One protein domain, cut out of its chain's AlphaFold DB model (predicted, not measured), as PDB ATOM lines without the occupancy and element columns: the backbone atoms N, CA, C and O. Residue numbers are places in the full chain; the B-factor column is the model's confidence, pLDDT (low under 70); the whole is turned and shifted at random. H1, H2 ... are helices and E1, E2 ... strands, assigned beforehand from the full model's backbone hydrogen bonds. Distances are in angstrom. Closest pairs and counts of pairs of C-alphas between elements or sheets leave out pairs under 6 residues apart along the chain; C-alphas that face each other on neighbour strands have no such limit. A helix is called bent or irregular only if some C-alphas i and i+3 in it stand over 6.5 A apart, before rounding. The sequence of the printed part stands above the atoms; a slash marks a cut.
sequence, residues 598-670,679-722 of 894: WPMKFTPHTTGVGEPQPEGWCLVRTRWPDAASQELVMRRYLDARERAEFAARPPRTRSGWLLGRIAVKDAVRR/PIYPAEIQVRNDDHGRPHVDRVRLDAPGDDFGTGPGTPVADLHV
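AT A GLANCE: This is residues 598 to 670 and 679 to 722 of the 894 residues of a protein of Streptomycetaceae bacterium (UniProt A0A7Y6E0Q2). A small hairpin of two strands, E2 and E3, packs through E2 on the later part of one long helix, H3, which runs through the core; H1 packs on H3 as well, strand E1 passes beside the later part of H3, and H2 joins H1 to H3 through tight turns. A long loop follows E3, and its residues 703 to 709 stick out. The printed part has 117 residues, with three named helices and three named strands in the order E1 H1 H2 H3 E2 E3; the sheet, E2 - E3, is antiparallel. The class is mixed, helices and strands, with 55 residues, under half, in named elements. The whole is compact, with a radius of gyration of the C-alphas of 14.4 A, and spans 44 by 31 by 27 A.

IN THESE COORDINATES: E2 is residues 685 to 689, 13.3 A long, and E3 is residues 695 to 699, 13.4 A, ending at C-alpha 699 (-26.275, 6.176, 1.612). H3, residues 651 to 670, measures 29.6 A and ends at C-alpha 670 (-33.376, -0.409, 11.300). It is irregular: C-alphas 652 and 655 are 7.2 A apart. H1 is residues 627 to 637, 15.2 A, and H2 is residues 640 to 648, 12.5 A. E1 is residues 617 to 621, 13.7 A, beginning at C-alpha 617 (-27.885, -4.803, 17.409).

HOW THE PARTS SIT: E2 and E3 form an antiparallel hairpin, with N 686 and O 698 at 2.8 A and N 688 and O 696 at 2.9 A, within hydrogen-bond range. The closest C-alphas of H3 and E2, Lys 665 and Ile 685, are 6.1 A apart. H3 and E3 are near each other, with 7 pairs of C-alphas within 10 A. The closest C-alphas of E1 and H3, Cys 618 and Ala 667, are 5.5 A apart. E1 pairs with no named strand, but its residues 618 to 619 pair antiparallel with residues 611 to 612. H1 touches residues 658 to 665 of H3, closest at the C-alphas of Tyr 637 and Ile 662, 6.5 A; they run the same way at a tilt of 35.4 degrees, only just steep. H2 and H3, a helical hairpin, only just touch, with 3 pairs of C-alphas within 8 A, the closest Phe 646 and Arg 654 at 6.4 A; they run opposite ways at a shallow tilt of 27 degrees. H1 and E2 are apart. In H1 and H2 every O i to N i+4 pair is within hydrogen-bond range; in H3, 14 of 16 are.

THE WHOLE: The two C-alphas farthest apart, those of Pro 625 and Gly 706, are 44.2 A from each other. Residues 671 to 678 are not printed, and C-alphas 670 and 679 are 10.5 A apart across this cut, in the link from H3 to E2. The links that are printed whole are tight. Residues 700 to 722 hold no named element, and residues 703 to 709 stand free. The mean pLDDT of the printed part is 85.2; residues 703 to 715 are under 70.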
ATOM      1  N   TRP A 598     -38.616 -14.873   3.240       88.94
ATOM      2  CA  TRP A 598     -39.862 -14.760   2.486       88.94
ATOM      3  C   TRP A 598     -40.440 -13.331   2.415       88.94
ATOM      4  O   TRP A 598     -40.720 -12.880   1.301       88.94
ATOM      5  N   PRO A 599     -40.557 -12.556   3.516       90.56
ATOM      6  CA  PRO A 599     -41.101 -11.191   3.473       90.56
ATOM      7  C   PRO A 599     -40.303 -10.238   2.576       90.56
ATOM      8  O   PRO A 599     -40.875  -9.383   1.902       90.56
ATOM      9  N   MET A 600     -38.985 -10.445   2.485       89.31
ATOM     10  CA  MET A 600     -38.085  -9.647   1.646       89.31
ATOM     11  C   MET A 600     -38.431  -9.703   0.156       89.31
ATOM     12  O   MET A 600     -37.994  -8.839  -0.604       89.31
ATOM     13  N   LYS A 601     -39.177 -10.722  -0.288       88.00
ATOM     14  CA  LYS A 601     -39.707 -10.798  -1.654       88.00
ATOM     15  C   LYS A 601     -40.695  -9.671  -1.956       88.00
ATOM     16  O   LYS A 601     -40.706  -9.189  -3.084       88.00
ATOM     17  N   PHE A 602     -41.507  -9.303  -0.969       90.00
ATOM     18  CA  PHE A 602     -42.642  -8.396  -1.116       90.00
ATOM     19  C   PHE A 602     -42.284  -6.968  -0.721       90.00
ATOM     20  O   PHE A 602     -42.693  -6.027  -1.385       90.00
ATOM     21  N   THR A 603     -41.511  -6.808   0.355       92.00
ATOM     22  CA  THR A 603     -41.239  -5.496   0.954       92.00
ATOM     23  C   THR A 603     -39.753  -5.326   1.302       92.00
ATOM     24  O   THR A 603     -39.409  -5.085   2.464       92.00
ATOM     25  N   PRO A 604     -38.821  -5.472   0.337       92.50
ATOM     26  CA  PRO A 604     -37.378  -5.420   0.612       92.50
ATOM     27  C   PRO A 604     -36.918  -4.078   1.201       92.50
ATOM     28  O   PRO A 604     -35.905  -4.026   1.894       92.50
ATOM     29  N   HIS A 605     -37.668  -3.005   0.952       92.44
ATOM     30  CA  HIS A 605     -37.380  -1.647   1.405       92.44
ATOM     31  C   HIS A 605     -37.752  -1.375   2.880       92.44
ATOM     32  O   HIS A 605     -37.367  -0.347   3.431       92.44
ATOM     33  N   THR A 606     -38.502  -2.273   3.529       92.44
ATOM     34  CA  THR A 606     -38.935  -2.160   4.943       92.44
ATOM     35  C   THR A 606     -38.688  -3.432   5.754       92.44
ATOM     36  O   THR A 606     -38.935  -3.463   6.960       92.44
ATOM     37  N   THR A 607     -38.183  -4.492   5.121       92.31
ATOM     38  CA  THR A 607     -37.854  -5.760   5.782       92.31
ATOM     39  C   THR A 607     -36.379  -6.111   5.605       92.31
ATOM     40  O   THR A 607     -35.673  -5.550   4.764       92.31
ATOM     41  N   GLY A 608     -35.896  -7.011   6.461       92.44
ATOM     42  CA  GLY A 608     -34.533  -7.536   6.473       92.44
ATOM     43  C   GLY A 608     -34.532  -8.989   6.946       92.44
ATOM     44  O   GLY A 608     -35.446  -9.405   7.663       92.44
ATOM     45  N   VAL A 609     -33.517  -9.761   6.555       92.94
ATOM     46  CA  VAL A 609     -33.334 -11.151   7.017       92.94
ATOM     47  C   VAL A 609     -32.684 -11.224   8.399       92.94
ATOM     48  O   VAL A 609     -32.750 -12.263   9.058       92.94
ATOM     49  N   GLY A 610     -32.064 -10.132   8.842       93.38
ATOM     50  CA  GLY A 610     -31.476  -9.982  10.159       93.38
ATOM     51  C   GLY A 610     -32.506 -10.034  11.287       93.38
ATOM     52  O   GLY A 610     -33.631  -9.542  11.195       93.38
ATOM     53  N   GLU A 611     -32.101 -10.658  12.383       94.75
ATOM     54  CA  GLU A 611     -32.838 -10.809  13.627       94.75
ATOM     55  C   GLU A 611     -32.508  -9.629  14.552       94.75
ATOM     56  O   GLU A 611     -31.439  -9.616  15.182       94.75
ATOM     57  N   PRO A 612     -33.399  -8.628  14.661       92.94
ATOM     58  CA  PRO A 612     -33.164  -7.499  15.541       92.94
ATOM     59  C   PRO A 612     -33.178  -7.946  16.999       92.94
ATOM     60  O   PRO A 612     -34.044  -8.715  17.416       92.94
ATOM     61  N   GLN A 613     -32.250  -7.408  17.777       94.31
ATOM     62  CA  GLN A 613     -32.148  -7.668  19.204       94.31
ATOM     63  C   GLN A 613     -32.704  -6.480  19.997       94.31
ATOM     64  O   GLN A 613     -32.596  -5.336  19.534       94.31
ATOM     65  N   PRO A 614     -33.287  -6.708  21.190       88.38
ATOM     66  CA  PRO A 614     -33.822  -5.635  22.032       88.38
ATOM     67  C   PRO A 614     -32.800  -4.532  22.340       88.38
ATOM     68  O   PRO A 614     -33.167  -3.374  22.499       88.38
ATOM     69  N   GLU A 615     -31.513  -4.877  22.379       89.25
ATOM     70  CA  GLU A 615     -30.415  -3.958  22.686       89.25
ATOM     71  C   GLU A 615     -29.906  -3.149  21.484       89.25
ATOM     72  O   GLU A 615     -28.912  -2.436  21.610       89.25
ATOM     73  N   GLY A 616     -30.568  -3.236  20.327       87.94
ATOM     74  CA  GLY A 616     -30.300  -2.375  19.169       87.94
ATOM     75  C   GLY A 616     -29.283  -2.912  18.160       87.94
ATOM     76  O   GLY A 616     -29.045  -2.262  17.146       87.94
ATOM     77  N   TRP A 617     -28.718  -4.099  18.387       94.69
ATOM     78  CA  TRP A 617     -27.885  -4.803  17.409       94.69
ATOM     79  C   TRP A 617     -28.696  -5.827  16.596       94.69
ATOM     80  O   TRP A 617     -29.853  -6.125  16.901       94.69
ATOM     81  N   CYS A 618     -28.100  -6.336  15.524       96.44
ATOM     82  CA  CYS A 618     -28.706  -7.257  14.568       96.44
ATOM     83  C   CYS A 618     -27.890  -8.552  14.490       96.44
ATOM     84  O   CYS A 618     -26.663  -8.484  14.436       96.44
ATOM     85  N   LEU A 619     -28.562  -9.708  14.466       97.19
ATOM     86  CA  LEU A 619     -27.968 -11.031  14.253       97.19
ATOM     87  C   LEU A 619     -28.388 -11.582  12.889       97.19
ATOM     88  O   LEU A 619     -29.568 -11.619  12.572       97.19
ATOM     89  N   VAL A 620     -27.451 -12.080  12.098       96.38
ATOM     90  CA  VAL A 620     -27.723 -12.752  10.825       96.38
ATOM     91  C   VAL A 620     -27.201 -14.175  10.900       96.38
ATOM     92  O   VAL A 620     -26.082 -14.404  11.355       96.38
ATOM     93  N   ARG A 621     -28.010 -15.121  10.422       93.50
ATOM     94  CA  ARG A 621     -27.672 -16.543  10.315       93.50
ATOM     95  C   ARG A 621     -27.649 -16.959   8.850       93.50
ATOM     96  O   ARG A 621     -28.459 -16.470   8.061       93.50
ATOM     97  N   THR A 622     -26.780 -17.895   8.488       90.62
ATOM     98  CA  THR A 622     -26.824 -18.538   7.168       90.62
ATOM     99  C   THR A 622     -28.096 -19.376   7.041       90.62
ATOM    100  O   THR A 622     -28.188 -20.462   7.618       90.62
ATOM    101  N   ARG A 623     -29.054 -18.879   6.250       83.19
ATOM    102  CA  ARG A 623     -30.392 -19.472   6.038       83.19
ATOM    103  C   ARG A 623     -30.551 -20.203   4.702       83.19
ATOM    104  O   ARG A 623     -31.607 -20.751   4.415       83.19
ATOM    105  N   TRP A 624     -29.508 -20.217   3.879       85.75
ATOM    106  CA  TRP A 624     -29.498 -20.867   2.570       85.75
ATOM    107  C   TRP A 624     -28.637 -22.144   2.611       85.75
ATOM    108  O   TRP A 624     -27.512 -22.095   3.114       85.75
ATOM    109  N   PRO A 625     -29.137 -23.285   2.102       81.56
ATOM    110  CA  PRO A 625     -28.411 -24.555   2.115       81.56
ATOM    111  C   PRO A 625     -27.480 -24.728   0.907       81.56
ATOM    112  O   PRO A 625     -26.572 -25.551   0.951       81.56
ATOM    113  N   ASP A 626     -27.698 -23.970  -0.170       81.12
ATOM    114  CA  ASP A 626     -26.990 -24.122  -1.439       81.12
ATOM    115  C   ASP A 626     -26.634 -22.771  -2.080       81.12
ATOM    116  O   ASP A 626     -27.206 -21.724  -1.757       81.12
ATOM    117  N   ALA A 627     -25.694 -22.801  -3.026       82.62
ATOM    118  CA  ALA A 627     -25.169 -21.608  -3.686       82.62
ATOM    119  C   ALA A 627     -26.215 -20.847  -4.520       82.62
ATOM    120  O   ALA A 627     -26.124 -19.628  -4.640       82.62
ATOM    121  N   ALA A 628     -27.221 -21.525  -5.082       82.56
ATOM    122  CA  ALA A 628     -28.246 -20.856  -5.879       82.56
ATOM    123  C   ALA A 628     -29.228 -20.090  -4.976       82.56
ATOM    124  O   ALA A 628     -29.599 -18.959  -5.286       82.56
ATOM    125  N   SER A 629     -29.583 -20.663  -3.821       87.69
ATOM    126  CA  SER A 629     -30.332 -19.951  -2.776       87.69
ATOM    127  C   SER A 629     -29.519 -18.779  -2.197       87.69
ATOM    128  O   SER A 629     -30.069 -17.700  -1.972       87.69
ATOM    129  N   GLN A 630     -28.199 -18.939  -2.029       91.44
ATOM    130  CA  GLN A 630     -27.304 -17.848  -1.620       91.44
ATOM    131  C   GLN A 630     -27.290 -16.693  -2.627       91.44
ATOM    132  O   GLN A 630     -27.392 -15.540  -2.219       91.44
ATOM    133  N   GLU A 631     -27.166 -16.988  -3.924       89.62
ATOM    134  CA  GLU A 631     -27.153 -15.985  -5.000       89.62
ATOM    135  C   GLU A 631     -28.407 -15.100  -4.939       89.62
ATOM    136  O   GLU A 631     -28.317 -13.879  -5.090       89.62
ATOM    137  N   LEU A 632     -29.569 -15.700  -4.650       90.75
ATOM    138  CA  LEU A 632     -30.832 -14.972  -4.544       90.75
ATOM    139  C   LEU A 632     -30.863 -13.993  -3.363       90.75
ATOM    140  O   LEU A 632     -31.358 -12.871  -3.488       90.75
ATOM    141  N   VAL A 633     -30.326 -14.396  -2.209       92.44
ATOM    142  CA  VAL A 633     -30.216 -13.511  -1.040       92.44
ATOM    143  C   VAL A 633     -29.150 -12.441  -1.274       92.44
ATOM    144  O   VAL A 633     -29.387 -11.268  -0.996       92.44
ATOM    145  N   MET A 634     -28.003 -12.824  -1.837       94.94
ATOM    146  CA  MET A 634     -26.891 -11.927  -2.137       94.94
ATOM    147  C   MET A 634     -27.327 -10.780  -3.051       94.94
ATOM    148  O   MET A 634     -27.105  -9.624  -2.705       94.94
ATOM    149  N   ARG A 635     -27.981 -11.068  -4.183       94.19
ATOM    150  CA  ARG A 635     -28.439 -10.031  -5.126       94.19
ATOM    151  C   ARG A 635     -29.491  -9.095  -4.544       94.19
ATOM    152  O   ARG A 635     -29.585  -7.955  -4.972       94.19
ATOM    153  N   ARG A 636     -30.261  -9.562  -3.560       92.88
ATOM    154  CA  ARG A 636     -31.227  -8.717  -2.856       92.88
ATOM    155  C   ARG A 636     -30.545  -7.693  -1.946       92.88
ATOM    156  O   ARG A 636     -31.133  -6.655  -1.668       92.88
ATOM    157  N   TYR A 637     -29.336  -7.995  -1.469       95.50
ATOM    158  CA  TYR A 637     -28.597  -7.158  -0.527       95.50
ATOM    159  C   TYR A 637     -27.506  -6.306  -1.159       95.50
ATOM    160  O   TYR A 637     -27.315  -5.168  -0.737       95.50
ATOM    161  N   LEU A 638     -26.756  -6.870  -2.102       95.56
ATOM    162  CA  LEU A 638     -25.554  -6.261  -2.654       95.56
ATOM    163  C   LEU A 638     -25.870  -5.518  -3.947       95.56
ATOM    164  O   LEU A 638     -26.474  -6.109  -4.845       95.56
ATOM    165  N   ASP A 639     -25.386  -4.282  -4.056       93.69
ATOM    166  CA  ASP A 639     -25.353  -3.548  -5.325       93.69
ATOM    167  C   ASP A 639     -24.311  -4.153  -6.295       93.69
ATOM    168  O   ASP A 639     -23.570  -5.086  -5.954       93.69
ATOM    169  N   ALA A 640     -24.255  -3.667  -7.536       92.38
ATOM    170  CA  ALA A 640     -23.357  -4.198  -8.562       92.38
ATOM    171  C   ALA A 640     -21.879  -4.150  -8.152       92.38
ATOM    172  O   ALA A 640     -21.130  -5.105  -8.396       92.38
ATOM    173  N   ARG A 641     -21.473  -3.078  -7.467       90.69
ATOM    174  CA  ARG A 641     -20.113  -2.884  -6.959       90.69
ATOM    175  C   ARG A 641     -19.780  -3.913  -5.882       90.69
ATOM    176  O   ARG A 641     -18.758  -4.590  -5.966       90.69
ATOM    177  N   GLU A 642     -20.651  -4.078  -4.894       94.06
ATOM    178  CA  GLU A 642     -20.479  -5.053  -3.822       94.06
ATOM    179  C   GLU A 642     -20.514  -6.495  -4.345       94.06
ATOM    180  O   GLU A 642     -19.785  -7.347  -3.836       94.06
ATOM    181  N   ARG A 643     -21.299  -6.796  -5.387       94.50
ATOM    182  CA  ARG A 643     -21.247  -8.109  -6.053       94.50
ATOM    183  C   ARG A 643     -19.905  -8.357  -6.742       94.50
ATOM    184  O   ARG A 643     -19.407  -9.483  -6.689       94.50
ATOM    185  N   ALA A 644     -19.297  -7.337  -7.347       92.56
ATOM    186  CA  ALA A 644     -17.950  -7.449  -7.907       92.56
ATOM    187  C   ALA A 644     -16.898  -7.681  -6.803       92.56
ATOM    188  O   ALA A 644     -16.060  -8.576  -6.934       92.56
ATOM    189  N   GLU A 645     -16.992  -6.962  -5.678       92.69
ATOM    190  CA  GLU A 645     -16.151  -7.202  -4.494       92.69
ATOM    191  C   GLU A 645     -16.319  -8.632  -3.956       92.69
ATOM    192  O   GLU A 645     -15.336  -9.305  -3.645       92.69
ATOM    193  N   PHE A 646     -17.559  -9.120  -3.866       93.12
ATOM    194  CA  PHE A 646     -17.862 -10.482  -3.433       93.12
ATOM    195  C   PHE A 646     -17.215 -11.529  -4.346       93.12
ATOM    196  O   PHE A 646     -16.578 -12.469  -3.863       93.12
ATOM    197  N   ALA A 647     -17.347 -11.361  -5.664       89.94
ATOM    198  CA  ALA A 647     -16.776 -12.274  -6.649       89.94
ATOM    199  C   ALA A 647     -15.239 -12.316  -6.577       89.94
ATOM    200  O   ALA A 647     -14.653 -13.396  -6.681       89.94
ATOM    201  N   ALA A 648     -14.590 -11.175  -6.324       91.88
ATOM    202  CA  ALA A 648     -13.135 -11.075  -6.200       91.88
ATOM    203  C   ALA A 648     -12.570 -11.718  -4.918       91.88
ATOM    204  O   ALA A 648     -11.373 -11.997  -4.841       91.88
ATOM    205  N   ARG A 649     -13.400 -11.977  -3.898       87.88
ATOM    206  CA  ARG A 649     -12.927 -12.544  -2.626       87.88
ATOM    207  C   ARG A 649     -12.545 -14.024  -2.734       87.88
ATOM    208  O   ARG A 649     -13.230 -14.775  -3.433       87.88
ATOM    209  N   PRO A 650     -11.533 -14.482  -1.971       84.50
ATOM    210  CA  PRO A 650     -11.238 -15.904  -1.821       84.50
ATOM    211  C   PRO A 650     -12.449 -16.690  -1.289       84.50
ATOM    212  O   PRO A 650     -13.120 -16.210  -0.372       84.50
ATOM    213  N   PRO A 651     -12.713 -17.923  -1.768       79.38
ATOM    214  CA  PRO A 651     -13.875 -18.711  -1.347       79.38
ATOM    215  C   PRO A 651     -14.036 -18.851   0.175       79.38
ATOM    216  O   PRO A 651     -15.150 -18.725   0.680       79.38
ATOM    217  N   ARG A 652     -12.927 -19.015   0.914       74.44
ATOM    218  CA  ARG A 652     -12.918 -19.156   2.384       74.44
ATOM    219  C   ARG A 652     -13.452 -17.919   3.129       74.44
ATOM    220  O   ARG A 652     -13.954 -18.061   4.237       74.44
ATOM    221  N   THR A 653     -13.377 -16.718   2.545       81.31
ATOM    222  CA  THR A 653     -13.790 -15.463   3.208       81.31
ATOM    223  C   THR A 653     -15.121 -14.905   2.701       81.31
ATOM    224  O   THR A 653     -15.687 -14.009   3.329       81.31
ATOM    225  N   ARG A 654     -15.657 -15.446   1.596       88.12
ATOM    226  CA  ARG A 654     -16.906 -14.979   0.968       88.12
ATOM    227  C   ARG A 654     -18.104 -15.038   1.913       88.12
ATOM    228  O   ARG A 654     -18.827 -14.052   2.024       88.12
ATOM    229  N   SER A 655     -18.302 -16.159   2.608       87.88
ATOM    230  CA  SER A 655     -19.483 -16.368   3.458       87.88
ATOM    231  C   SER A 655     -19.541 -15.383   4.627       87.88
ATOM    232  O   SER A 655     -20.551 -14.706   4.801       87.88
ATOM    233  N   GLY A 656     -18.445 -15.244   5.383       90.06
ATOM    234  CA  GLY A 656     -18.369 -14.294   6.498       90.06
ATOM    235  C   GLY A 656     -18.553 -12.848   6.037       90.06
ATOM    236  O   GLY A 656     -19.325 -12.099   6.635       90.06
ATOM    237  N   TRP A 657     -17.930 -12.479   4.914       93.06
ATOM    238  CA  TRP A 657     -18.076 -11.139   4.353       93.06
ATOM    239  C   TRP A 657     -19.520 -10.828   3.937       93.06
ATOM    240  O   TRP A 657     -20.037  -9.769   4.290       93.06
ATOM    241  N   LEU A 658     -20.193 -11.755   3.243       95.31
ATOM    242  CA  LEU A 658     -21.590 -11.584   2.834       95.31
ATOM    243  C   LEU A 658     -22.502 -11.419   4.054       95.31
ATOM    244  O   LEU A 658     -23.292 -10.477   4.103       95.31
ATOM    245  N   LEU A 659     -22.362 -12.289   5.060       95.69
ATOM    246  CA  LEU A 659     -23.133 -12.192   6.302       95.69
ATOM    247  C   LEU A 659     -22.888 -10.855   7.015       95.69
ATOM    248  O   LEU A 659     -23.839 -10.226   7.474       95.69
ATOM    249  N   GLY A 660     -21.638 -10.385   7.056       95.31
ATOM    250  CA  GLY A 660     -21.282  -9.083   7.620       95.31
ATOM    251  C   GLY A 660     -21.949  -7.911   6.893       95.31
ATOM    252  O   GLY A 660     -22.475  -7.008   7.546       95.31
ATOM    253  N   ARG A 661     -21.989  -7.932   5.552       96.06
ATOM    254  CA  ARG A 661     -22.691  -6.913   4.748       96.06
ATOM    255  C   ARG A 661     -24.192  -6.917   5.017       96.06
ATOM    256  O   ARG A 661     -24.759  -5.854   5.251       96.06
ATOM    257  N   ILE A 662     -24.816  -8.094   5.057       96.75
ATOM    258  CA  ILE A 662     -26.239  -8.244   5.395       96.75
ATOM    259  C   ILE A 662     -26.516  -7.684   6.799       96.75
ATOM    260  O   ILE A 662     -27.425  -6.871   6.966       96.75
ATOM    261  N   ALA A 663     -25.700  -8.056   7.792       97.44
ATOM    262  CA  ALA A 663     -25.878  -7.631   9.180       97.44
ATOM    263  C   ALA A 663     -25.789  -6.108   9.330       97.44
ATOM    264  O   ALA A 663     -26.666  -5.505   9.950       97.44
ATOM    265  N   VAL A 664     -24.771  -5.475   8.733       96.75
ATOM    266  CA  VAL A 664     -24.613  -4.013   8.776       96.75
ATOM    267  C   VAL A 664     -25.760  -3.312   8.072       96.75
ATOM    268  O   VAL A 664     -26.341  -2.396   8.649       96.75
ATOM    269  N   LYS A 665     -26.121  -3.741   6.856       96.69
ATOM    270  CA  LYS A 665     -27.218  -3.120   6.105       96.69
ATOM    271  C   LYS A 665     -28.523  -3.177   6.895       96.69
ATOM    272  O   LYS A 665     -29.207  -2.166   7.008       96.69
ATOM    273  N   ASP A 666     -28.846  -4.305   7.522       96.62
ATOM    274  CA  ASP A 666     -30.053  -4.417   8.349       96.62
ATOM    275  C   ASP A 666     -29.982  -3.593   9.640       96.62
ATOM    276  O   ASP A 666     -30.971  -2.955  10.006       96.62
ATOM    277  N   ALA A 667     -28.826  -3.552  10.311       95.88
ATOM    278  CA  ALA A 667     -28.634  -2.728  11.504       95.88
ATOM    279  C   ALA A 667     -28.807  -1.231  11.195       95.88
ATOM    280  O   ALA A 667     -29.523  -0.528  11.910       95.88
ATOM    281  N   VAL A 668     -28.211  -0.754  10.098       94.94
ATOM    282  CA  VAL A 668     -28.319   0.643   9.656       94.94
ATOM    283  C   VAL A 668     -29.738   0.982   9.226       94.94
ATOM    284  O   VAL A 668     -30.293   1.976   9.690       94.94
ATOM    285  N   ARG A 669     -30.364   0.155   8.381       94.25
ATOM    286  CA  ARG A 669     -31.738   0.412   7.927       94.25
ATOM    287  C   ARG A 669     -32.707   0.468   9.100       94.25
ATOM    288  O   ARG A 669     -33.481   1.411   9.199       94.25
ATOM    289  N   ARG A 670     -32.584  -0.449  10.064       92.19
ATOM    290  CA  ARG A 670     -33.376  -0.409  11.300       92.19
ATOM    291  C   ARG A 670     -33.121   0.853  12.122       92.19
ATOM    292  O   ARG A 670     -34.076   1.437  12.632       92.19
ATOM    293  N   PRO A 679     -38.868   4.254   3.299       89.50
ATOM    294  CA  PRO A 679     -38.426   2.976   2.738       89.50
ATOM    295  C   PRO A 679     -36.969   3.069   2.246       89.50
ATOM    296  O   PRO A 679     -36.594   4.054   1.619       89.50
ATOM    297  N   ILE A 680     -36.147   2.061   2.559       92.44
ATOM    298  CA  ILE A 680     -34.722   2.008   2.185       92.44
ATOM    299  C   ILE A 680     -34.393   0.622   1.635       92.44
ATOM    300  O   ILE A 680     -34.398  -0.380   2.367       92.44
ATOM    301  N   TYR A 681     -34.058   0.556   0.352       94.44
ATOM    302  CA  TYR A 681     -33.605  -0.684  -0.268       94.44
ATOM    303  C   TYR A 681     -32.192  -1.043   0.223       94.44
ATOM    304  O   TYR A 681     -31.379  -0.155   0.487       94.44
ATOM    305  N   PRO A 682     -31.848  -2.339   0.354       95.38
ATOM    306  CA  PRO A 682     -30.508  -2.744   0.776       95.38
ATOM    307  C   PRO A 682     -29.378  -2.152  -0.080       95.38
ATOM    308  O   PRO A 682     -28.324  -1.817   0.460       95.38
ATOM    309  N   ALA A 683     -29.601  -2.011  -1.393       93.19
ATOM    310  CA  ALA A 683     -28.625  -1.478  -2.341       93.19
ATOM    311  C   ALA A 683     -28.274  -0.000  -2.074       93.19
ATOM    312  O   ALA A 683     -27.139   0.401  -2.307       93.19
ATOM    313  N   GLU A 684     -29.188   0.789  -1.493       92.62
ATOM    314  CA  GLU A 684     -28.918   2.193  -1.135       92.62
ATOM    315  C   GLU A 684     -27.865   2.340  -0.033       92.62
ATOM    316  O   GLU A 684     -27.259   3.403   0.095       92.62
ATOM    317  N   ILE A 685     -27.667   1.302   0.785       93.31
ATOM    318  CA  ILE A 685     -26.709   1.296   1.888       93.31
ATOM    319  C   ILE A 685     -25.401   0.680   1.403       93.31
ATOM    320  O   ILE A 685     -25.289  -0.540   1.286       93.31
ATOM    321  N   GLN A 686     -24.396   1.516   1.164       90.62
ATOM    322  CA  GLN A 686     -23.073   1.089   0.724       90.62
ATOM    323  C   GLN A 686     -22.145   0.948   1.926       90.62
ATOM    324  O   GLN A 686     -21.905   1.911   2.654       90.62
ATOM    325  N   VAL A 687     -21.596  -0.251   2.132       91.62
ATOM    326  CA  VAL A 687     -20.645  -0.495   3.222       91.62
ATOM    327  C   VAL A 687     -19.223  -0.461   2.677       91.62
ATOM    328  O   VAL A 687     -18.867  -1.217   1.767       91.62
ATOM    329  N   ARG A 688     -18.393   0.397   3.262       87.12
ATOM    330  CA  ARG A 688     -16.982   0.576   2.916       87.12
ATOM    331  C   ARG A 688     -16.124   0.414   4.154       87.12
ATOM    332  O   ARG A 688     -16.633   0.412   5.270       87.12
ATOM    333  N   ASN A 689     -14.828   0.246   3.951       86.56
ATOM    334  CA  ASN A 689     -13.859   0.177   5.029       86.56
ATOM    335  C   ASN A 689     -12.830   1.291   4.813       86.56
ATOM    336  O   ASN A 689     -12.491   1.575   3.666       86.56
ATOM    337  N   ASP A 690     -12.387   1.944   5.886       82.62
ATOM    338  CA  ASP A 690     -11.246   2.864   5.822       82.62
ATOM    339  C   ASP A 690      -9.906   2.103   5.756       82.62
ATOM    340  O   ASP A 690      -9.877   0.867   5.781       82.62
ATOM    341  N   ASP A 691      -8.790   2.834   5.695       79.12
ATOM    342  CA  ASP A 691      -7.431   2.268   5.631       79.12
ATOM    343  C   ASP A 691      -7.065   1.417   6.861       79.12
ATOM    344  O   ASP A 691      -6.154   0.590   6.815       79.12
ATOM    345  N   HIS A 692      -7.794   1.585   7.969       72.62
ATOM    346  CA  HIS A 692      -7.655   0.794   9.190       72.62
ATOM    347  C   HIS A 692      -8.628  -0.395   9.239       72.62
ATOM    348  O   HIS A 692      -8.692  -1.111  10.238       72.62
ATOM    349  N   GLY A 693      -9.380  -0.633   8.162       76.69
ATOM    350  CA  GLY A 693     -10.355  -1.709   8.055       76.69
ATOM    351  C   GLY A 693     -11.670  -1.429   8.782       76.69
ATOM    352  O   GLY A 693     -12.528  -2.316   8.820       76.69
ATOM    353  N   ARG A 694     -11.880  -0.227   9.332       83.88
ATOM    354  CA  ARG A 694     -13.103   0.130  10.058       83.88
ATOM    355  C   ARG A 694     -14.258   0.333   9.078       83.88
ATOM    356  O   ARG A 694     -14.109   1.092   8.119       83.88
ATOM    357  N   PRO A 695     -15.426  -0.292   9.311       88.88
ATOM    358  CA  PRO A 695     -16.570  -0.091   8.443       88.88
ATOM    359  C   PRO A 695     -17.151   1.323   8.601       88.88
ATOM    360  O   PRO A 695     -17.369   1.790   9.719       88.88
ATOM    361  N   HIS A 696     -17.449   1.971   7.480       88.69
ATOM    362  CA  HIS A 696     -18.291   3.162   7.390       88.69
ATOM    363  C   HIS A 696     -19.385   2.935   6.346       88.69
ATOM    364  O   HIS A 696     -19.300   2.025   5.515       88.69
ATOM    365  N   VAL A 697     -20.455   3.720   6.448       91.12
ATOM    366  CA  VAL A 697     -21.657   3.528   5.643       91.12
ATOM    367  C   VAL A 697     -22.044   4.815   4.948       91.12
ATOM    368  O   VAL A 697     -22.319   5.833   5.586       91.12
ATOM    369  N   ASP A 698     -22.134   4.704   3.633       87.69
ATOM    370  CA  ASP A 698     -22.650   5.738   2.761       87.69
ATOM    371  C   ASP A 698     -24.071   5.359   2.340       87.69
ATOM    372  O   ASP A 698     -24.398   4.178   2.178       87.69
ATOM    373  N   ARG A 699     -24.934   6.359   2.169       84.56
ATOM    374  CA  ARG A 699     -26.275   6.176   1.612       84.56
ATOM    375  C   ARG A 699     -26.394   6.924   0.299       84.56
ATOM    376  O   ARG A 699     -26.171   8.133   0.242       84.56
ATOM    377  N   VAL A 700     -26.816   6.215  -0.739       79.75
ATOM    378  CA  VAL A 700     -27.237   6.834  -1.997       79.75
ATOM    379  C   VAL A 700     -28.616   7.456  -1.767       79.75
ATOM    380  O   VAL A 700     -29.592   6.740  -1.557       79.75
ATOM    381  N   ARG A 701     -28.700   8.791  -1.737       72.38
ATOM    382  CA  ARG A 701     -29.970   9.518  -1.594       72.38
ATOM    383  C   ARG A 701     -30.485   9.899  -2.973       72.38
ATOM    384  O   ARG A 701     -29.902  10.746  -3.633       72.38
ATOM    385  N   LEU A 702     -31.589   9.291  -3.391       70.56
ATOM    386  CA  LEU A 702     -32.155   9.531  -4.720       70.56
ATOM    387  C   LEU A 702     -33.135  10.716  -4.757       70.56
ATOM    388  O   LEU A 702     -33.564  11.101  -5.838       70.56
ATOM    389  N   ASP A 703     -33.455  11.332  -3.611       61.59
ATOM    390  CA  ASP A 703     -34.478  12.384  -3.484       61.59
ATOM    391  C   ASP A 703     -33.974  13.834  -3.572       61.59
ATOM    392  O   ASP A 703     -34.786  14.758  -3.532       61.59
ATOM    393  N   ALA A 704     -32.668  14.066  -3.740       53.94
ATOM    394  CA  ALA A 704     -32.123  15.417  -3.878       53.94
ATOM    395  C   ALA A 704     -32.281  15.943  -5.326       53.94
ATOM    396  O   ALA A 704     -31.803  15.304  -6.266       53.94
ATOM    397  N   PRO A 705     -32.947  17.092  -5.557       42.38
ATOM    398  CA  PRO A 705     -32.991  17.706  -6.880       42.38
ATOM    399  C   PRO A 705     -31.610  18.270  -7.252       42.38
ATOM    400  O   PRO A 705     -31.147  19.218  -6.624       42.38
ATOM    401  N   GLY A 706     -30.979  17.711  -8.292       49.50
ATOM    402  CA  GLY A 706     -29.760  18.256  -8.907       49.50
ATOM    403  C   GLY A 706     -28.507  17.375  -8.861       49.50
ATOM    404  O   GLY A 706     -27.508  17.778  -9.449       49.50
ATOM    405  N   ASP A 707     -28.544  16.199  -8.226       48.28
ATOM    406  CA  ASP A 707     -27.411  15.265  -8.262       48.28
ATOM    407  C   ASP A 707     -27.402  14.465  -9.573       48.28
ATOM    408  O   ASP A 707     -28.402  13.849  -9.953       48.28
ATOM    409  N   ASP A 708     -26.255  14.479 -10.260       44.53
ATOM    410  CA  ASP A 708     -25.995  13.673 -11.452       44.53
ATOM    411  C   ASP A 708     -26.246  12.193 -11.124       44.53
ATOM    412  O   ASP A 708     -25.563  11.585 -10.299       44.53
ATOM    413  N   PHE A 709     -27.289  11.653 -11.749       48.84
ATOM    414  CA  PHE A 709     -27.804  10.286 -11.706       48.84
ATOM    415  C   PHE A 709     -26.874   9.234 -11.070       48.84
ATOM    416  O   PHE A 709     -26.145   8.539 -11.773       48.84
ATOM    417  N   GLY A 710     -26.959   9.101  -9.737       47.41
ATOM    418  CA  GLY A 710     -26.817   7.885  -8.913       47.41
ATOM    419  C   GLY A 710     -25.577   6.981  -9.053       47.41
ATOM    420  O   GLY A 710     -25.457   6.011  -8.312       47.41
ATOM    421  N   THR A 711     -24.652   7.265  -9.962       46.00
ATOM    422  CA  THR A 711     -23.422   6.487 -10.184       46.00
ATOM    423  C   THR A 711     -22.252   7.006  -9.347       46.00
ATOM    424  O   THR A 711     -21.200   6.367  -9.279       46.00
ATOM    425  N   GLY A 712     -22.436   8.148  -8.675       51.75
ATOM    426  CA  GLY A 712     -21.493   8.700  -7.711       51.75
ATOM    427  C   GLY A 712     -21.496   7.949  -6.370       51.75
ATOM    428  O   GLY A 712     -22.453   7.243  -6.044       51.75
ATOM    429  N   PRO A 713     -20.428   8.078  -5.564       55.84
ATOM    430  CA  PRO A 713     -20.398   7.516  -4.219       55.84
ATOM    431  C   PRO A 713     -21.566   8.070  -3.391       55.84
ATOM    432  O   PRO A 713     -21.814   9.275  -3.418       55.84
ATOM    433  N   GLY A 714     -22.268   7.203  -2.651       58.00
ATOM    434  CA  GLY A 714     -23.303   7.651  -1.720       58.00
ATOM    435  C   GLY A 714     -22.768   8.711  -0.752       58.00
ATOM    436  O   GLY A 714     -21.575   8.758  -0.449       58.00
ATOM    437  N   THR A 715     -23.650   9.567  -0.248       68.44
ATOM    438  CA  THR A 715     -23.270  10.535   0.785       68.44
ATOM    439  C   THR A 715     -23.105   9.814   2.122       68.44
ATOM    440  O   THR A 715     -23.980   9.008   2.462       68.44
ATOM    441  N   PRO A 716     -22.053  10.105   2.908       71.12
ATOM    442  CA  PRO A 716     -21.910   9.548   4.246       71.12
ATOM    443  C   PRO A 716     -23.177   9.765   5.067       71.12
ATOM    444  O   PRO A 716     -23.741  10.865   5.088       71.12
ATOM    445  N   VAL A 717     -23.638   8.725   5.764       75.06
ATOM    446  CA  VAL A 717     -24.714   8.907   6.740       75.06
ATOM    447  C   VAL A 717     -24.113   9.657   7.926       75.06
ATOM    448  O   VAL A 717     -23.404   9.066   8.738       75.06
ATOM    449  N   ALA A 718     -24.347  10.971   7.970       70.06
ATOM    450  CA  ALA A 718     -23.710  11.870   8.928       70.06
ATOM    451  C   ALA A 718     -23.798  11.338  10.367       70.06
ATOM    452  O   ALA A 718     -24.867  10.929  10.839       70.06
ATOM    453  N   ASP A 719     -22.644  11.361  11.035       75.06
ATOM    454  CA  ASP A 719     -22.436  10.940  12.418       75.06
ATOM    455  C   ASP A 719     -22.811   9.479  12.719       75.06
ATOM    456  O   ASP A 719     -23.098   9.166  13.866       75.06
ATOM    457  N   LEU A 720     -22.843   8.563  11.739       89.50
ATOM    458  CA  LEU A 720     -23.159   7.153  11.996       89.50
ATOM    459  C   LEU A 720     -21.901   6.296  12.192       89.50
ATOM    460  O   LEU A 720     -21.105   6.091  11.277       89.50
ATOM    461  N   HIS A 721     -21.773   5.704  13.374       91.19
ATOM    462  CA  HIS A 721     -20.800   4.663  13.664       91.19
ATOM    463  C   HIS A 721     -21.433   3.285  13.495       91.19
ATOM    464  O   HIS A 721     -22.504   3.002  14.032       91.19
ATOM    465  N   VAL A 722     -20.729   2.402  12.792       94.69
ATOM    466  CA  VAL A 722     -21.117   0.999  12.649       94.69
ATOM    467  C   VAL A 722     -20.011   0.082  13.144       94.69
ATOM    468  O   VAL A 722     -18.823   0.393  13.059       94.69
TER     469      VAL A 722